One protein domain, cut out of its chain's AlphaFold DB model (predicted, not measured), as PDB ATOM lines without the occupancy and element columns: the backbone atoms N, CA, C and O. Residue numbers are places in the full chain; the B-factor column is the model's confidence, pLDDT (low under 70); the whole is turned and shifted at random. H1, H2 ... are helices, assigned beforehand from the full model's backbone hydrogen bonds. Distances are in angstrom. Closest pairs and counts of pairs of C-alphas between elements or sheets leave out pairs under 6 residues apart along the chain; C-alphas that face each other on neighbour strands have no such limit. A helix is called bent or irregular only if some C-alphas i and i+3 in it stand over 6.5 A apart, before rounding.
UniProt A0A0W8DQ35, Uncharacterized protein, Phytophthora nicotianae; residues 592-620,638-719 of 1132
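This is residues 592 to 620 and 638 to 719 of the 1132 residues of an uncharacterized protein of Phytophthora nicotianae (UniProt A0A0W8DQ35). Helices H6 and H7 fold back on each other as a V, meeting near the link that joins them, and H2 crosses near the V's open end, packed on H7 and close to the beginning of H6. The short H1 packs on H7 too, while H3, H4 and H5 form a loosely joined group in which H4 reaches H6. The printed part has 111 residues with seven named helices, H1 to H7 in chain order, and no named strand; the class is all helix. It is compact, with a radius of gyration of the C-alphas of 13.1 A, and rounded, spanning 36 by 32 by 27 A.

The printed part begins at Gly 592, and H1 follows at residues 597 to 600, with C-alpha 597 at (-26.269, 29.854, 7.729). H2, residues 604 to 616, is 18.0 A long from first to last C-alpha. After the cut come H3, residues 640 to 648, 12.4 A long, H4, residues 660 to 667, and H5, residues 675 to 678. H4 is irregular, but only just: C-alphas 661 and 664 are 6.6 A apart. H6, residues 682 to 696, is 21.0 A long and begins with C-alpha 682 at (-18.878, 29.461, 23.251). H7, residues 703 to 719, is the longest helix, 25.7 A, and ends with C-alpha 719 at (-13.465, 11.880, 14.805).

H7 is the hub, touching three helices. With residues 704 to 711 alone it touches H1, the closest C-alphas being those of Ser 598 and Lys 708, 5.7 A apart. With residues 715 to 718 alone it touches H2 at a steep tilt of 58 degrees, the same way; the closest C-alphas, of Asn 610 and Leu 715, are 6.4 A apart. H6 and H7 form a helical hairpin and only just touch, with 3 pairs of C-alphas within 8 A, at a steep tilt of 41 degrees, opposite ways; the closest are Leu 693 and Leu 707, 7.1 A. H2 and H6 are close but not clearly touching, with C-alphas 615 and 682 7.1 A apart. H4 and H6 only just touch, with 3 pairs of C-alphas within 8 A, the closest those of Leu 667 and Phe 692, 6.4 A apart. H3 is close to but not clearly touching H5, with C-alphas 640 and 676 6.2 A apart, and likewise H4, with C-alphas 644 and 664 6.7 A apart. H1 and H3 are apart. Every O i to N i+4 pair is within hydrogen-bond range in H2, H3 and H6, against 2 of 4 in H4 and 10 of 13 in H7; H1 and H5 are too short for such a pair.

The C-alphas farthest apart are those of Ala 620 and Asn 701, 37.5 A. Residues 621 to 637 are not printed, and C-alphas 620 and 638 are 6.4 A apart across this cut. Of the links that are printed whole, H3 to H4 is long, with 11 residues. The mean pLDDT of the printed part is 72.0, and 39 residues are under 70, among them residues 597 to 609 and 651 to 661.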
ATOM      1  N   GLY A 592     -30.555  31.006  22.378       58.28
ATOM      2  CA  GLY A 592     -30.403  32.448  22.112       58.28
ATOM      3  C   GLY A 592     -29.241  32.826  21.178       58.28
ATOM      4  O   GLY A 592     -28.968  34.007  20.980       58.28
ATOM      5  N   LEU A 593     -28.546  31.847  20.590       60.69
ATOM      6  CA  LEU A 593     -27.490  32.057  19.603       60.69
ATOM      7  C   LEU A 593     -28.042  31.943  18.177       60.69
ATOM      8  O   LEU A 593     -28.477  30.870  17.753       60.69
ATOM      9  N   VAL A 594     -27.950  33.030  17.408       62.66
ATOM     10  CA  VAL A 594     -28.190  33.020  15.956       62.66
ATOM     11  C   VAL A 594     -27.016  32.317  15.271       62.66
ATOM     12  O   VAL A 594     -25.894  32.829  15.236       62.66
ATOM     13  N   LEU A 595     -27.262  31.121  14.738       64.38
ATOM     14  CA  LEU A 595     -26.226  30.308  14.104       64.38
ATOM     15  C   LEU A 595     -25.939  30.769  12.664       64.38
ATOM     16  O   LEU A 595     -26.874  31.059  11.915       64.38
ATOM     17  N   PRO A 596     -24.666  30.780  12.218       70.12
ATOM     18  CA  PRO A 596     -24.338  31.083  10.830       70.12
ATOM     19  C   PRO A 596     -25.017  30.116   9.851       70.12
ATOM     20  O   PRO A 596     -24.965  28.899  10.029       70.12
ATOM     21  N   PHE A 597     -25.577  30.644   8.760       67.19
ATOM     22  CA  PHE A 597     -26.269  29.854   7.729       67.19
ATOM     23  C   PHE A 597     -25.414  28.707   7.147       67.19
ATOM     24  O   PHE A 597     -25.914  27.630   6.837       67.19
ATOM     25  N   SER A 598     -24.099  28.905   7.068       65.06
ATOM     26  CA  SER A 598     -23.106  27.897   6.674       65.06
ATOM     27  C   SER A 598     -22.948  26.731   7.661       65.06
ATOM     28  O   SER A 598     -22.607  25.631   7.233       65.06
ATOM     29  N   VAL A 599     -23.205  26.954   8.953       66.50
ATOM     30  CA  VAL A 599     -23.213  25.921  10.005       66.50
ATOM     31  C   VAL A 599     -24.563  25.198  10.024       66.50
ATOM     32  O   VAL A 599     -24.602  23.976  10.146       66.50
ATOM     33  N   LEU A 600     -25.671  25.916   9.799       66.12
ATOM     34  CA  LEU A 600     -26.997  25.308   9.608       66.12
ATOM     35  C   LEU A 600     -27.012  24.336   8.413       66.12
ATOM     36  O   LEU A 600     -27.536  23.228   8.523       66.12
ATOM     37  N   ALA A 601     -26.345  24.704   7.312       64.06
ATOM     38  CA  ALA A 601     -26.149  23.876   6.115       64.06
ATOM     39  C   ALA A 601     -25.233  22.640   6.312       64.06
ATOM     40  O   ALA A 601     -24.909  21.951   5.336       64.06
ATOM     41  N   LEU A 602     -24.805  22.368   7.552       60.06
ATOM     42  CA  LEU A 602     -24.039  21.196   7.996       60.06
ATOM     43  C   LEU A 602     -24.750  20.441   9.145       60.06
ATOM     44  O   LEU A 602     -24.099  19.754   9.928       60.06
ATOM     45  N   CYS A 603     -26.084  20.558   9.217       59.75
ATOM     46  CA  CYS A 603     -26.980  19.984  10.232       59.75
ATOM     47  C   CYS A 603     -26.812  20.608  11.631       59.75
ATOM     48  O   CYS A 603     -26.016  20.135  12.443       59.75
ATOM     49  N   LYS A 604     -27.637  21.632  11.913       62.16
ATOM     50  CA  LYS A 604     -27.717  22.429  13.158       62.16
ATOM     51  C   LYS A 604     -27.231  21.702  14.423       62.16
ATOM     52  O   LYS A 604     -26.188  22.061  14.964       62.16
ATOM     53  N   ASP A 605     -27.947  20.679  14.881       59.72
ATOM     54  CA  ASP A 605     -27.737  20.100  16.217       59.72
ATOM     55  C   ASP A 605     -26.474  19.230  16.312       59.72
ATOM     56  O   ASP A 605     -25.779  19.240  17.331       59.72
ATOM     57  N   VAL A 606     -26.118  18.529  15.231       64.62
ATOM     58  CA  VAL A 606     -24.880  17.734  15.141       64.62
ATOM     59  C   VAL A 606     -23.662  18.650  14.994       64.62
ATOM     60  O   VAL A 606     -22.637  18.423  15.634       64.62
ATOM     61  N   ALA A 607     -23.766  19.729  14.213       65.50
ATOM     62  CA  ALA A 607     -22.699  20.715  14.091       65.50
ATOM     63  C   ALA A 607     -22.461  21.459  15.417       65.50
ATOM     64  O   ALA A 607     -21.316  21.591  15.847       65.50
ATOM     65  N   VAL A 608     -23.519  21.898  16.106       68.75
ATOM     66  CA  VAL A 608     -23.404  22.635  17.379       68.75
ATOM     67  C   VAL A 608     -22.932  21.742  18.527       68.75
ATOM     68  O   VAL A 608     -22.090  22.182  19.309       68.75
ATOM     69  N   SER A 609     -23.401  20.494  18.626       69.75
ATOM     70  CA  SER A 609     -22.902  19.558  19.648       69.75
ATOM     71  C   SER A 609     -21.423  19.217  19.441       69.75
ATOM     72  O   SER A 609     -20.646  19.321  20.389       69.75
ATOM     73  N   ASN A 610     -20.991  18.940  18.207       72.19
ATOM     74  CA  ASN A 610     -19.578  18.716  17.893       72.19
ATOM     75  C   ASN A 610     -18.717  19.975  18.117       72.19
ATOM     76  O   ASN A 610     -17.656  19.888  18.730       72.19
ATOM     77  N   LEU A 611     -19.163  21.169  17.705       73.88
ATOM     78  CA  LEU A 611     -18.444  22.416  18.012       73.88
ATOM     79  C   LEU A 611     -18.333  22.653  19.525       73.88
ATOM     80  O   LEU A 611     -17.307  23.153  19.987       73.88
ATOM     81  N   ARG A 612     -19.353  22.273  20.305       75.62
ATOM     82  CA  ARG A 612     -19.348  22.355  21.771       75.62
ATOM     83  C   ARG A 612     -18.391  21.344  22.404       75.62
ATOM     84  O   ARG A 612     -17.643  21.742  23.293       75.62
ATOM     85  N   GLU A 613     -18.357  20.091  21.945       75.81
ATOM     86  CA  GLU A 613     -17.360  19.104  22.393       75.81
ATOM     87  C   GLU A 613     -15.932  19.574  22.049       75.81
ATOM     88  O   GLU A 613     -15.059  19.558  22.914       75.81
ATOM     89  N   LEU A 614     -15.693  20.087  20.836       74.62
ATOM     90  CA  LEU A 614     -14.378  20.583  20.398       74.62
ATOM     91  C   LEU A 614     -13.932  21.822  21.198       74.62
ATOM     92  O   LEU A 614     -12.780  21.907  21.624       74.62
ATOM     93  N   PHE A 615     -14.852  22.750  21.477       77.88
ATOM     94  CA  PHE A 615     -14.614  23.886  22.370       77.88
ATOM     95  C   PHE A 615     -14.288  23.423  23.801       77.88
ATOM     96  O   PHE A 615     -13.334  23.915  24.400       77.88
ATOM     97  N   GLN A 616     -15.027  22.449  24.346       78.25
ATOM     98  CA  GLN A 616     -14.801  21.919  25.699       78.25
ATOM     99  C   GLN A 616     -13.490  21.127  25.828       78.25
ATOM    100  O   GLN A 616     -12.842  21.216  26.867       78.25
ATOM    101  N   LEU A 617     -13.050  20.421  24.779       72.50
ATOM    102  CA  LEU A 617     -11.762  19.709  24.733       72.50
ATOM    103  C   LEU A 617     -10.533  20.637  24.752       72.50
ATOM    104  O   LEU A 617      -9.412  20.174  24.985       72.50
ATOM    105  N   HIS A 618     -10.715  21.931  24.480       68.38
ATOM    106  CA  HIS A 618      -9.628  22.908  24.359       68.38
ATOM    107  C   HIS A 618      -9.782  24.148  25.256       68.38
ATOM    108  O   HIS A 618      -8.831  24.928  25.396       68.38
ATOM    109  N   ALA A 619     -10.941  24.306  25.901       73.19
ATOM    110  CA  ALA A 619     -11.129  25.177  27.051       73.19
ATOM    111  C   ALA A 619     -10.233  24.711  28.209       73.19
ATOM    112  O   ALA A 619     -10.202  23.532  28.559       73.19
ATOM    113  N   ALA A 620      -9.471  25.635  28.795       56.84
ATOM    114  CA  ALA A 620      -8.479  25.287  29.805       56.84
ATOM    115  C   ALA A 620      -9.146  25.100  31.176       56.84
ATOM    116  O   ALA A 620      -9.508  26.072  31.836       56.84
ATOM    117  N   LEU A 638     -12.355  29.317  26.393       80.56
ATOM    118  CA  LEU A 638     -11.312  28.973  25.433       80.56
ATOM    119  C   LEU A 638     -10.213  30.045  25.432       80.56
ATOM    120  O   LEU A 638     -10.469  31.215  25.146       80.56
ATOM    121  N   ALA A 639      -8.979  29.643  25.741       79.94
ATOM    122  CA  ALA A 639      -7.819  30.525  25.669       79.94
ATOM    123  C   ALA A 639      -7.471  30.859  24.206       79.94
ATOM    124  O   ALA A 639      -7.526  29.987  23.336       79.94
ATOM    125  N   MET A 640      -7.040  32.095  23.936       74.56
ATOM    126  CA  MET A 640      -6.703  32.548  22.576       74.56
ATOM    127  C   MET A 640      -5.621  31.675  21.911       74.56
ATOM    128  O   MET A 640      -5.697  31.368  20.724       74.56
ATOM    129  N   SER A 641      -4.644  31.202  22.689       72.19
ATOM    130  CA  SER A 641      -3.594  30.283  22.231       72.19
ATOM    131  C   SER A 641      -4.110  28.877  21.894       72.19
ATOM    132  O   SER A 641      -3.557  28.233  21.004       72.19
ATOM    133  N   SER A 642      -5.178  28.405  22.547       77.06
ATOM    134  CA  SER A 642      -5.887  27.182  22.145       77.06
ATOM    135  C   SER A 642      -6.666  27.400  20.849       77.06
ATOM    136  O   SER A 642      -6.600  26.554  19.962       77.06
ATOM    137  N   LEU A 643      -7.350  28.542  20.696       76.75
ATOM    138  CA  LEU A 643      -8.096  28.863  19.475       76.75
ATOM    139  C   LEU A 643      -7.184  28.949  18.242       76.75
ATOM    140  O   LEU A 643      -7.497  28.351  17.217       76.75
ATOM    141  N   VAL A 644      -6.024  29.606  18.348       75.00
ATOM    142  CA  VAL A 644      -5.043  29.628  17.249       75.00
ATOM    143  C   VAL A 644      -4.609  28.204  16.877       75.00
ATOM    144  O   VAL A 644      -4.663  27.863  15.702       75.00
ATOM    145  N   ARG A 645      -4.293  27.333  17.850       74.44
ATOM    146  CA  ARG A 645      -3.937  25.922  17.579       74.44
ATOM    147  C   ARG A 645      -5.056  25.131  16.898       74.44
ATOM    148  O   ARG A 645      -4.765  24.331  16.020       74.44
ATOM    149  N   ILE A 646      -6.318  25.336  17.278       76.94
ATOM    150  CA  ILE A 646      -7.468  24.699  16.608       76.94
ATOM    151  C   ILE A 646      -7.483  25.074  15.121       76.94
ATOM    152  O   ILE A 646      -7.661  24.213  14.261       76.94
ATOM    153  N   LEU A 647      -7.252  26.352  14.816       73.69
ATOM    154  CA  LEU A 647      -7.232  26.862  13.447       73.69
ATOM    155  C   LEU A 647      -5.966  26.438  12.678       73.69
ATOM    156  O   LEU A 647      -6.051  26.245  11.468       73.69
ATOM    157  N   GLU A 648      -4.834  26.195  13.352       71.31
ATOM    158  CA  GLU A 648      -3.623  25.612  12.742       71.31
ATOM    159  C   GLU A 648      -3.838  24.194  12.181       71.31
ATOM    160  O   GLU A 648      -3.120  23.793  11.265       71.31
ATOM    161  N   TYR A 649      -4.825  23.448  12.688       66.94
ATOM    162  CA  TYR A 649      -5.217  22.125  12.181       66.94
ATOM    163  C   TYR A 649      -6.388  22.165  11.179       66.94
ATOM    164  O   TYR A 649      -6.856  21.114  10.744       66.94
ATOM    165  N   SER A 650      -6.882  23.356  10.827       70.38
ATOM    166  CA  SER A 650      -7.993  23.550   9.885       70.38
ATOM    167  C   SER A 650      -7.504  23.898   8.474       70.38
ATOM    168  O   SER A 650      -6.388  24.391   8.294       70.38
ATOM    169  N   SER A 651      -8.372  23.744   7.468       66.19
ATOM    170  CA  SER A 651      -8.044  24.021   6.058       66.19
ATOM    171  C   SER A 651      -7.640  25.476   5.737       66.19
ATOM    172  O   SER A 651      -7.189  25.748   4.625       66.19
ATOM    173  N   LEU A 652      -7.750  26.425   6.684       65.81
ATOM    174  CA  LEU A 652      -7.344  27.830   6.493       65.81
ATOM    175  C   LEU A 652      -5.870  27.999   6.106       65.81
ATOM    176  O   LEU A 652      -5.543  28.885   5.315       65.81
ATOM    177  N   LEU A 653      -4.978  27.176   6.668       60.53
ATOM    178  CA  LEU A 653      -3.545  27.246   6.359       60.53
ATOM    179  C   LEU A 653      -3.178  26.471   5.084       60.53
ATOM    180  O   LEU A 653      -2.181  26.801   4.443       60.53
ATOM    181  N   GLU A 654      -3.989  25.491   4.679       59.88
ATOM    182  CA  GLU A 654      -3.773  24.720   3.447       59.88
ATOM    183  C   GLU A 654      -4.031  25.575   2.194       59.88
ATOM    184  O   GLU A 654      -3.254  25.521   1.240       59.88
ATOM    185  N   GLU A 655      -5.056  26.437   2.224       59.16
ATOM    186  CA  GLU A 655      -5.375  27.378   1.135       59.16
ATOM    187  C   GLU A 655      -4.449  28.622   1.088       59.16
ATOM    188  O   GLU A 655      -4.577  29.448   0.186       59.16
ATOM    189  N   LYS A 656      -3.490  28.763   2.022       58.03
ATOM    190  CA  LYS A 656      -2.508  29.874   2.107       58.03
ATOM    191  C   LYS A 656      -3.100  31.296   2.136       58.03
ATOM    192  O   LYS A 656      -2.448  32.249   1.715       58.03
ATOM    193  N   VAL A 657      -4.318  31.468   2.648       61.00
ATOM    194  CA  VAL A 657      -5.025  32.768   2.622       61.00
ATOM    195  C   VAL A 657      -4.456  33.780   3.638       61.00
ATOM    196  O   VAL A 657      -4.652  34.987   3.491       61.00
ATOM    197  N   ILE A 658      -3.751  33.315   4.681       64.19
ATOM    198  CA  ILE A 658      -3.209  34.155   5.764       64.19
ATOM    199  C   ILE A 658      -1.852  33.612   6.239       64.19
ATOM    200  O   ILE A 658      -1.714  32.413   6.479       64.19
ATOM    201  N   ASP A 659      -0.877  34.499   6.451       68.75
ATOM    202  CA  ASP A 659       0.394  34.159   7.097       68.75
ATOM    203  C   ASP A 659       0.214  33.817   8.586       68.75
ATOM    204  O   ASP A 659      -0.493  34.507   9.327       68.75
ATOM    205  N   ARG A 660       0.916  32.773   9.046       63.88
ATOM    206  CA  ARG A 660       0.792  32.205  10.403       63.88
ATOM    207  C   ARG A 660       0.957  33.238  11.525       63.88
ATOM    208  O   ARG A 660       0.254  33.169  12.527       63.88
ATOM    209  N   GLU A 661       1.870  34.191  11.353       67.81
ATOM    210  CA  GLU A 661       2.173  35.226  12.351       67.81
ATOM    211  C   GLU A 661       1.077  36.309  12.406       67.81
ATOM    212  O   GLU A 661       0.708  36.767  13.485       67.81
ATOM    213  N   ALA A 662       0.465  36.639  11.263       70.31
ATOM    214  CA  ALA A 662      -0.628  37.610  11.168       70.31
ATOM    215  C   ALA A 662      -1.998  37.043  11.599       70.31
ATOM    216  O   ALA A 662      -2.937  37.812  11.833       70.31
ATOM    217  N   LEU A 663      -2.134  35.714  11.704       73.88
ATOM    218  CA  LEU A 663      -3.386  35.041  12.064       73.88
ATOM    219  C   LEU A 663      -3.918  35.510  13.427       73.88
ATOM    220  O   LEU A 663      -5.081  35.897  13.523       73.88
ATOM    221  N   ALA A 664      -3.066  35.534  14.457       72.38
ATOM    222  CA  ALA A 664      -3.462  35.931  15.810       72.38
ATOM    223  C   ALA A 664      -3.879  37.413  15.889       72.38
ATOM    224  O   ALA A 664      -4.911  37.732  16.480       72.38
ATOM    225  N   GLU A 665      -3.127  38.314  15.248       75.75
ATOM    226  CA  GLU A 665      -3.426  39.753  15.236       75.75
ATOM    227  C   GLU A 665      -4.674  40.118  14.429       75.75
ATOM    228  O   GLU A 665      -5.313  41.135  14.710       75.75
ATOM    229  N   ARG A 666      -5.010  39.349  13.385       73.88
ATOM    230  CA  ARG A 666      -6.276  39.523  12.660       73.88
ATOM    231  C   ARG A 666      -7.431  38.965  13.480       73.88
ATOM    232  O   ARG A 666      -8.367  39.704  13.747       73.88
ATOM    233  N   LEU A 667      -7.336  37.723  13.950       77.06
ATOM    234  CA  LEU A 667      -8.381  37.069  14.741       77.06
ATOM    235  C   LEU A 667      -8.788  37.906  15.973       77.06
ATOM    236  O   LEU A 667      -9.975  38.103  16.221       77.06
ATOM    237  N   ALA A 668      -7.816  38.486  16.686       76.75
ATOM    238  CA  ALA A 668      -8.056  39.338  17.854       76.75
ATOM    239  C   ALA A 668      -8.843  40.640  17.570       76.75
ATOM    240  O   ALA A 668      -9.302  41.273  18.517       76.75
ATOM    241  N   ARG A 669      -9.020  41.050  16.302       79.25
ATOM    242  CA  ARG A 669      -9.828  42.227  15.918       79.25
ATOM    243  C   ARG A 669     -11.316  41.936  15.719       79.25
ATOM    244  O   ARG A 669     -12.106  42.870  15.786       79.25
ATOM    245  N   HIS A 670     -11.698  40.676  15.503       76.81
ATOM    246  CA  HIS A 670     -13.096  40.251  15.302       76.81
ATOM    247  C   HIS A 670     -13.646  39.498  16.527       76.81
ATOM    248  O   HIS A 670     -14.639  38.780  16.441       76.81
ATOM    249  N   LEU A 671     -12.971  39.629  17.673       81.00
ATOM    250  CA  LEU A 671     -13.325  38.999  18.940       81.00
ATOM    251  C   LEU A 671     -13.441  40.073  20.035       81.00
ATOM    252  O   LEU A 671     -12.753  41.093  19.958       81.00
ATOM    253  N   PRO A 672     -14.280  39.871  21.070       78.62
ATOM    254  CA  PRO A 672     -14.424  40.836  22.157       78.62
ATOM    255  C   PRO A 672     -13.093  41.124  22.862       78.62
ATOM    256  O   PRO A 672     -12.308  40.210  23.105       78.62
ATOM    257  N   SER A 673     -12.863  42.368  23.288       72.38
ATOM    258  CA  SER A 673     -11.602  42.780  23.935       72.38
ATOM    259  C   SER A 673     -11.236  41.951  25.176       72.38
ATOM    260  O   SER A 673     -10.059  41.695  25.424       72.38
ATOM    261  N   TYR A 674     -12.231  41.453  25.919       75.00
ATOM    262  CA  TYR A 674     -12.021  40.590  27.086       75.00
ATOM    263  C   TYR A 674     -11.456  39.193  26.740       75.00
ATOM    264  O   TYR A 674     -10.986  38.490  27.637       75.00
ATOM    265  N   ALA A 675     -11.504  38.770  25.471       73.00
ATOM    266  CA  ALA A 675     -11.115  37.432  25.021       73.00
ATOM    267  C   ALA A 675      -9.643  37.096  25.296       73.00
ATOM    268  O   ALA A 675      -9.315  35.940  25.564       73.00
ATOM    269  N   VAL A 676      -8.765  38.104  25.243       69.12
ATOM    270  CA  VAL A 676      -7.322  37.950  25.484       69.12
ATOM    271  C   VAL A 676      -7.025  37.744  26.974       69.12
ATOM    272  O   VAL A 676      -6.181  36.921  27.316       69.12
ATOM    273  N   GLU A 677      -7.735  38.451  27.859       65.69
ATOM    274  CA  GLU A 677      -7.506  38.408  29.311       65.69
ATOM    275  C   GLU A 677      -8.236  37.259  30.016       65.69
ATOM    276  O   GLU A 677      -7.714  36.683  30.966       65.69
ATOM    277  N   ARG A 678      -9.473  36.960  29.595       68.50
ATOM    278  CA  ARG A 678     -10.391  36.066  30.328       68.50
ATOM    279  C   ARG A 678     -10.732  34.781  29.582       68.50
ATOM    280  O   ARG A 678     -11.336  33.895  30.174       68.50
ATOM    281  N   GLY A 679     -10.378  34.677  28.302       73.94
ATOM    282  CA  GLY A 679     -10.813  33.592  27.428       73.94
ATOM    283  C   GLY A 679     -12.253  33.757  26.923       73.94
ATOM    284  O   GLY A 679     -13.121  34.359  27.569       73.94
ATOM    285  N   LEU A 680     -12.484  33.208  25.732       79.69
ATOM    286  CA  LEU A 680     -13.739  33.278  24.985       79.69
ATOM    287  C   LEU A 680     -14.813  32.373  25.579       79.69
ATOM    288  O   LEU A 680     -14.510  31.277  26.048       79.69
ATOM    289  N   LEU A 681     -16.068  32.805  25.480       81.88
ATOM    290  CA  LEU A 681     -17.239  31.954  25.676       81.88
ATOM    291  C   LEU A 681     -17.625  31.271  24.351       81.88
ATOM    292  O   LEU A 681     -17.195  31.685  23.274       81.88
ATOM    293  N   PHE A 682     -18.441  30.219  24.429       79.06
ATOM    294  CA  PHE A 682     -18.878  29.461  23.251       79.06
ATOM    295  C   PHE A 682     -19.662  30.298  22.210       79.06
ATOM    296  O   PHE A 682     -19.358  30.154  21.025       79.06
ATOM    297  N   PRO A 683     -20.595  31.203  22.591       76.69
ATOM    298  CA  PRO A 683     -21.281  32.078  21.635       76.69
ATOM    299  C   PRO A 683     -20.314  32.970  20.847       76.69
ATOM    300  O   PRO A 683     -20.319  32.945  19.619       76.69
ATOM    301  N   ASP A 684     -19.439  33.695  21.550       79.06
ATOM    302  CA  ASP A 684     -18.457  34.627  20.983       79.06
ATOM    303  C   ASP A 684     -17.405  33.919  20.114       79.06
ATOM    304  O   ASP A 684     -16.923  34.481  19.131       79.06
ATOM    305  N   PHE A 685     -17.069  32.666  20.443       82.56
ATOM    306  CA  PHE A 685     -16.253  31.803  19.587       82.56
ATOM    307  C   PHE A 685     -16.944  31.533  18.243       82.56
ATOM    308  O   PHE A 685     -16.315  31.724  17.206       82.56
ATOM    309  N   VAL A 686     -18.223  31.136  18.229       80.94
ATOM    310  CA  VAL A 686     -18.943  30.828  16.978       80.94
ATOM    311  C   VAL A 686     -19.199  32.091  16.149       80.94
ATOM    312  O   VAL A 686     -18.967  32.083  14.938       80.94
ATOM    313  N   THR A 687     -19.645  33.188  16.770       77.94
ATOM    314  CA  THR A 687     -19.970  34.433  16.054       77.94
ATOM    315  C   THR A 687     -18.724  35.165  15.569       77.94
ATOM    316  O   THR A 687     -18.654  35.504  14.388       77.94
ATOM    317  N   GLY A 688     -17.717  35.354  16.427       77.25
ATOM    318  CA  GLY A 688     -16.480  36.054  16.080       77.25
ATOM    319  C   GLY A 688     -15.621  35.290  15.072       77.25
ATOM    320  O   GLY A 688     -15.101  35.888  14.128       77.25
ATOM    321  N   LEU A 689     -15.548  33.954  15.175       81.75
ATOM    322  CA  LEU A 689     -14.907  33.133  14.142       81.75
ATOM    323  C   LEU A 689     -15.658  33.246  12.808       81.75
ATOM    324  O   LEU A 689     -15.027  33.419  11.769       81.75
ATOM    325  N   ASN A 690     -16.996  33.220  12.811       81.88
ATOM    326  CA  ASN A 690     -17.770  33.419  11.585       81.88
ATOM    327  C   ASN A 690     -17.585  34.824  10.978       81.88
ATOM    328  O   ASN A 690     -17.504  34.931   9.756       81.88
ATOM    329  N   GLN A 691     -17.492  35.885  11.785       80.62
ATOM    330  CA  GLN A 691     -17.201  37.242  11.298       80.62
ATOM    331  C   GLN A 691     -15.808  37.309  10.654       80.62
ATOM    332  O   GLN A 691     -15.693  37.678   9.488       80.62
ATOM    333  N   PHE A 692     -14.777  36.821  11.350       82.19
ATOM    334  CA  PHE A 692     -13.416  36.704  10.820       82.19
ATOM    335  C   PHE A 692     -13.363  35.941   9.482       82.19
ATOM    336  O   PHE A 692     -12.781  36.429   8.515       82.19
ATOM    337  N   LEU A 693     -14.018  34.779   9.383       80.06
ATOM    338  CA  LEU A 693     -14.097  33.999   8.139       80.06
ATOM    339  C   LEU A 693     -14.823  34.757   7.018       80.06
ATOM    340  O   LEU A 693     -14.448  34.647   5.851       80.06
ATOM    341  N   ASN A 694     -15.862  35.526   7.351       79.88
ATOM    342  CA  ASN A 694     -16.614  36.301   6.370       79.88
ATOM    343  C   ASN A 694     -15.782  37.421   5.739       79.88
ATOM    344  O   ASN A 694     -15.954  37.662   4.541       79.88
ATOM    345  N   ASP A 695     -14.884  38.039   6.505       80.56
ATOM    346  CA  ASP A 695     -13.974  39.083   6.027       80.56
ATOM    347  C   ASP A 695     -12.774  38.483   5.277       80.56
ATOM    348  O   ASP A 695     -12.406  38.959   4.204       80.56
ATOM    349  N   VAL A 696     -12.215  37.370   5.771       76.69
ATOM    350  CA  VAL A 696     -11.130  36.621   5.107       76.69
ATOM    351  C   VAL A 696     -11.547  36.123   3.719       76.69
ATOM    352  O   VAL A 696     -10.790  36.269   2.762       76.69
ATOM    353  N   PHE A 697     -12.762  35.586   3.581       77.56
ATOM    354  CA  PHE A 697     -13.292  35.117   2.297       77.56
ATOM    355  C   PHE A 697     -14.063  36.196   1.509       77.56
ATOM    356  O   PHE A 697     -14.629  35.882   0.459       77.56
ATOM    357  N   ALA A 698     -14.095  37.462   1.952       75.62
ATOM    358  CA  ALA A 698     -14.886  38.527   1.312       75.62
ATOM    359  C   ALA A 698     -14.524  38.776  -0.164       75.62
ATOM    360  O   ALA A 698     -15.400  39.100  -0.960       75.62
ATOM    361  N   ALA A 699     -13.257  38.581  -0.540       66.50
ATOM    362  CA  ALA A 699     -12.763  38.766  -1.905       66.50
ATOM    363  C   ALA A 699     -12.933  37.530  -2.820       66.50
ATOM    364  O   ALA A 699     -12.399  37.515  -3.928       66.50
ATOM    365  N   SER A 700     -13.625  36.472  -2.369       70.56
ATOM    366  CA  SER A 700     -13.726  35.199  -3.097       70.56
ATOM    367  C   SER A 700     -15.105  34.971  -3.729       70.56
ATOM    368  O   SER A 700     -16.133  34.976  -3.053       70.56
ATOM    369  N   ASN A 701     -15.130  34.658  -5.030       69.25
ATOM    370  CA  ASN A 701     -16.364  34.276  -5.739       69.25
ATOM    371  C   ASN A 701     -16.943  32.927  -5.252       69.25
ATOM    372  O   ASN A 701     -18.082  32.592  -5.558       69.25
ATOM    373  N   THR A 702     -16.166  32.157  -4.485       74.56
ATOM    374  CA  THR A 702     -16.509  30.845  -3.911       74.56
ATOM    375  C   THR A 702     -16.782  30.888  -2.401       74.56
ATOM    376  O   THR A 702     -16.880  29.834  -1.769       74.56
ATOM    377  N   LYS A 703     -16.951  32.088  -1.817       74.94
ATOM    378  CA  LYS A 703     -17.077  32.345  -0.369       74.94
ATOM    379  C   LYS A 703     -17.952  31.343   0.389       74.94
ATOM    380  O   LYS A 703     -17.505  30.785   1.387       74.94
ATOM    381  N   HIS A 704     -19.183  31.094  -0.064       71.88
ATOM    382  CA  HIS A 704     -20.102  30.180   0.632       71.88
ATOM    383  C   HIS A 704     -19.572  28.736   0.679       71.88
ATOM    384  O   HIS A 704     -19.708  28.054   1.693       71.88
ATOM    385  N   GLU A 705     -18.926  28.277  -0.393       75.94
ATOM    386  CA  GLU A 705     -18.439  26.905  -0.505       75.94
ATOM    387  C   GLU A 705     -17.112  26.695   0.246       75.94
ATOM    388  O   GLU A 705     -16.946  25.674   0.910       75.94
ATOM    389  N   GLN A 706     -16.197  27.674   0.227       75.31
ATOM    390  CA  GLN A 706     -14.992  27.663   1.076       75.31
ATOM    391  C   GLN A 706     -15.355  27.698   2.564       75.31
ATOM    392  O   GLN A 706     -14.840  26.904   3.349       75.31
ATOM    393  N   LEU A 707     -16.313  28.544   2.952       77.12
ATOM    394  CA  LEU A 707     -16.759  28.651   4.340       77.12
ATOM    395  C   LEU A 707     -17.503  27.369   4.789       77.12
ATOM    396  O   LEU A 707     -17.334  26.943   5.930       77.12
ATOM    397  N   LYS A 708     -18.218  26.671   3.888       77.00
ATOM    398  CA  LYS A 708     -18.757  25.315   4.136       77.00
ATOM    399  C   LYS A 708     -17.652  24.253   4.279       77.00
ATOM    400  O   LYS A 708     -17.715  23.445   5.206       77.00
ATOM    401  N   ARG A 709     -16.630  24.256   3.407       76.25
ATOM    402  CA  ARG A 709     -15.462  23.351   3.501       76.25
ATOM    403  C   ARG A 709     -14.708  23.535   4.819       76.25
ATOM    404  O   ARG A 709     -14.385  22.541   5.464       76.25
ATOM    405  N   PHE A 710     -14.502  24.780   5.249       80.50
ATOM    406  CA  PHE A 710     -13.867  25.104   6.526       80.50
ATOM    407  C   PHE A 710     -14.612  24.490   7.720       80.50
ATOM    408  O   PHE A 710     -14.005  23.770   8.509       80.50
ATOM    409  N   TRP A 711     -15.922  24.731   7.855       80.75
ATOM    410  CA  TRP A 711     -16.672  24.197   8.999       80.75
ATOM    411  C   TRP A 711     -16.724  22.662   8.980       80.75
ATOM    412  O   TRP A 711     -16.597  22.044  10.034       80.75
ATOM    413  N   ALA A 712     -16.813  22.031   7.803       76.31
ATOM    414  CA  ALA A 712     -16.712  20.576   7.676       76.31
ATOM    415  C   ALA A 712     -15.320  20.034   8.079       76.31
ATOM    416  O   ALA A 712     -15.236  19.032   8.791       76.31
ATOM    417  N   SER A 713     -14.235  20.716   7.688       78.44
ATOM    418  CA  SER A 713     -12.860  20.414   8.120       78.44
ATOM    419  C   SER A 713     -12.730  20.513   9.643       78.44
ATOM    420  O   SER A 713     -12.316  19.545  10.284       78.44
ATOM    421  N   LEU A 714     -13.181  21.621  10.238       77.12
ATOM    422  CA  LEU A 714     -13.138  21.847  11.681       77.12
ATOM    423  C   LEU A 714     -13.924  20.781  12.468       77.12
ATOM    424  O   LEU A 714     -13.425  20.261  13.462       77.12
ATOM    425  N   LEU A 715     -15.120  20.408  12.001       74.31
ATOM    426  CA  LEU A 715     -15.939  19.350  12.607       74.31
ATOM    427  C   LEU A 715     -15.274  17.962  12.532       74.31
ATOM    428  O   LEU A 715     -15.438  17.150  13.444       74.31
ATOM    429  N   SER A 716     -14.497  17.686  11.480       70.38
ATOM    430  CA  SER A 716     -13.859  16.377  11.267       70.38
ATOM    431  C   SER A 716     -12.752  16.035  12.276       70.38
ATOM    432  O   SER A 716     -12.493  14.852  12.520       70.38
ATOM    433  N   LEU A 717     -12.144  17.041  12.926       65.38
ATOM    434  CA  LEU A 717     -11.086  16.845  13.929       65.38
ATOM    435  C   LEU A 717     -11.517  15.918  15.077       65.38
ATOM    436  O   LEU A 717     -10.722  15.100  15.543       65.38
ATOM    437  N   LEU A 718     -12.773  16.019  15.521       59.19
ATOM    438  CA  LEU A 718     -13.292  15.246  16.656       59.19
ATOM    439  C   LEU A 718     -13.215  13.731  16.417       59.19
ATOM    440  O   LEU A 718     -12.787  12.981  17.301       59.19
ATOM    441  N   GLY A 719     -13.546  13.288  15.199       52.72
ATOM    442  CA  GLY A 719     -13.465  11.880  14.805       52.72
ATOM    443  C   GLY A 719     -12.031  11.341  14.814       52.72
ATOM    444  O   GLY A 719     -11.796  10.205  15.228       52.72
TER     445      GLY A 719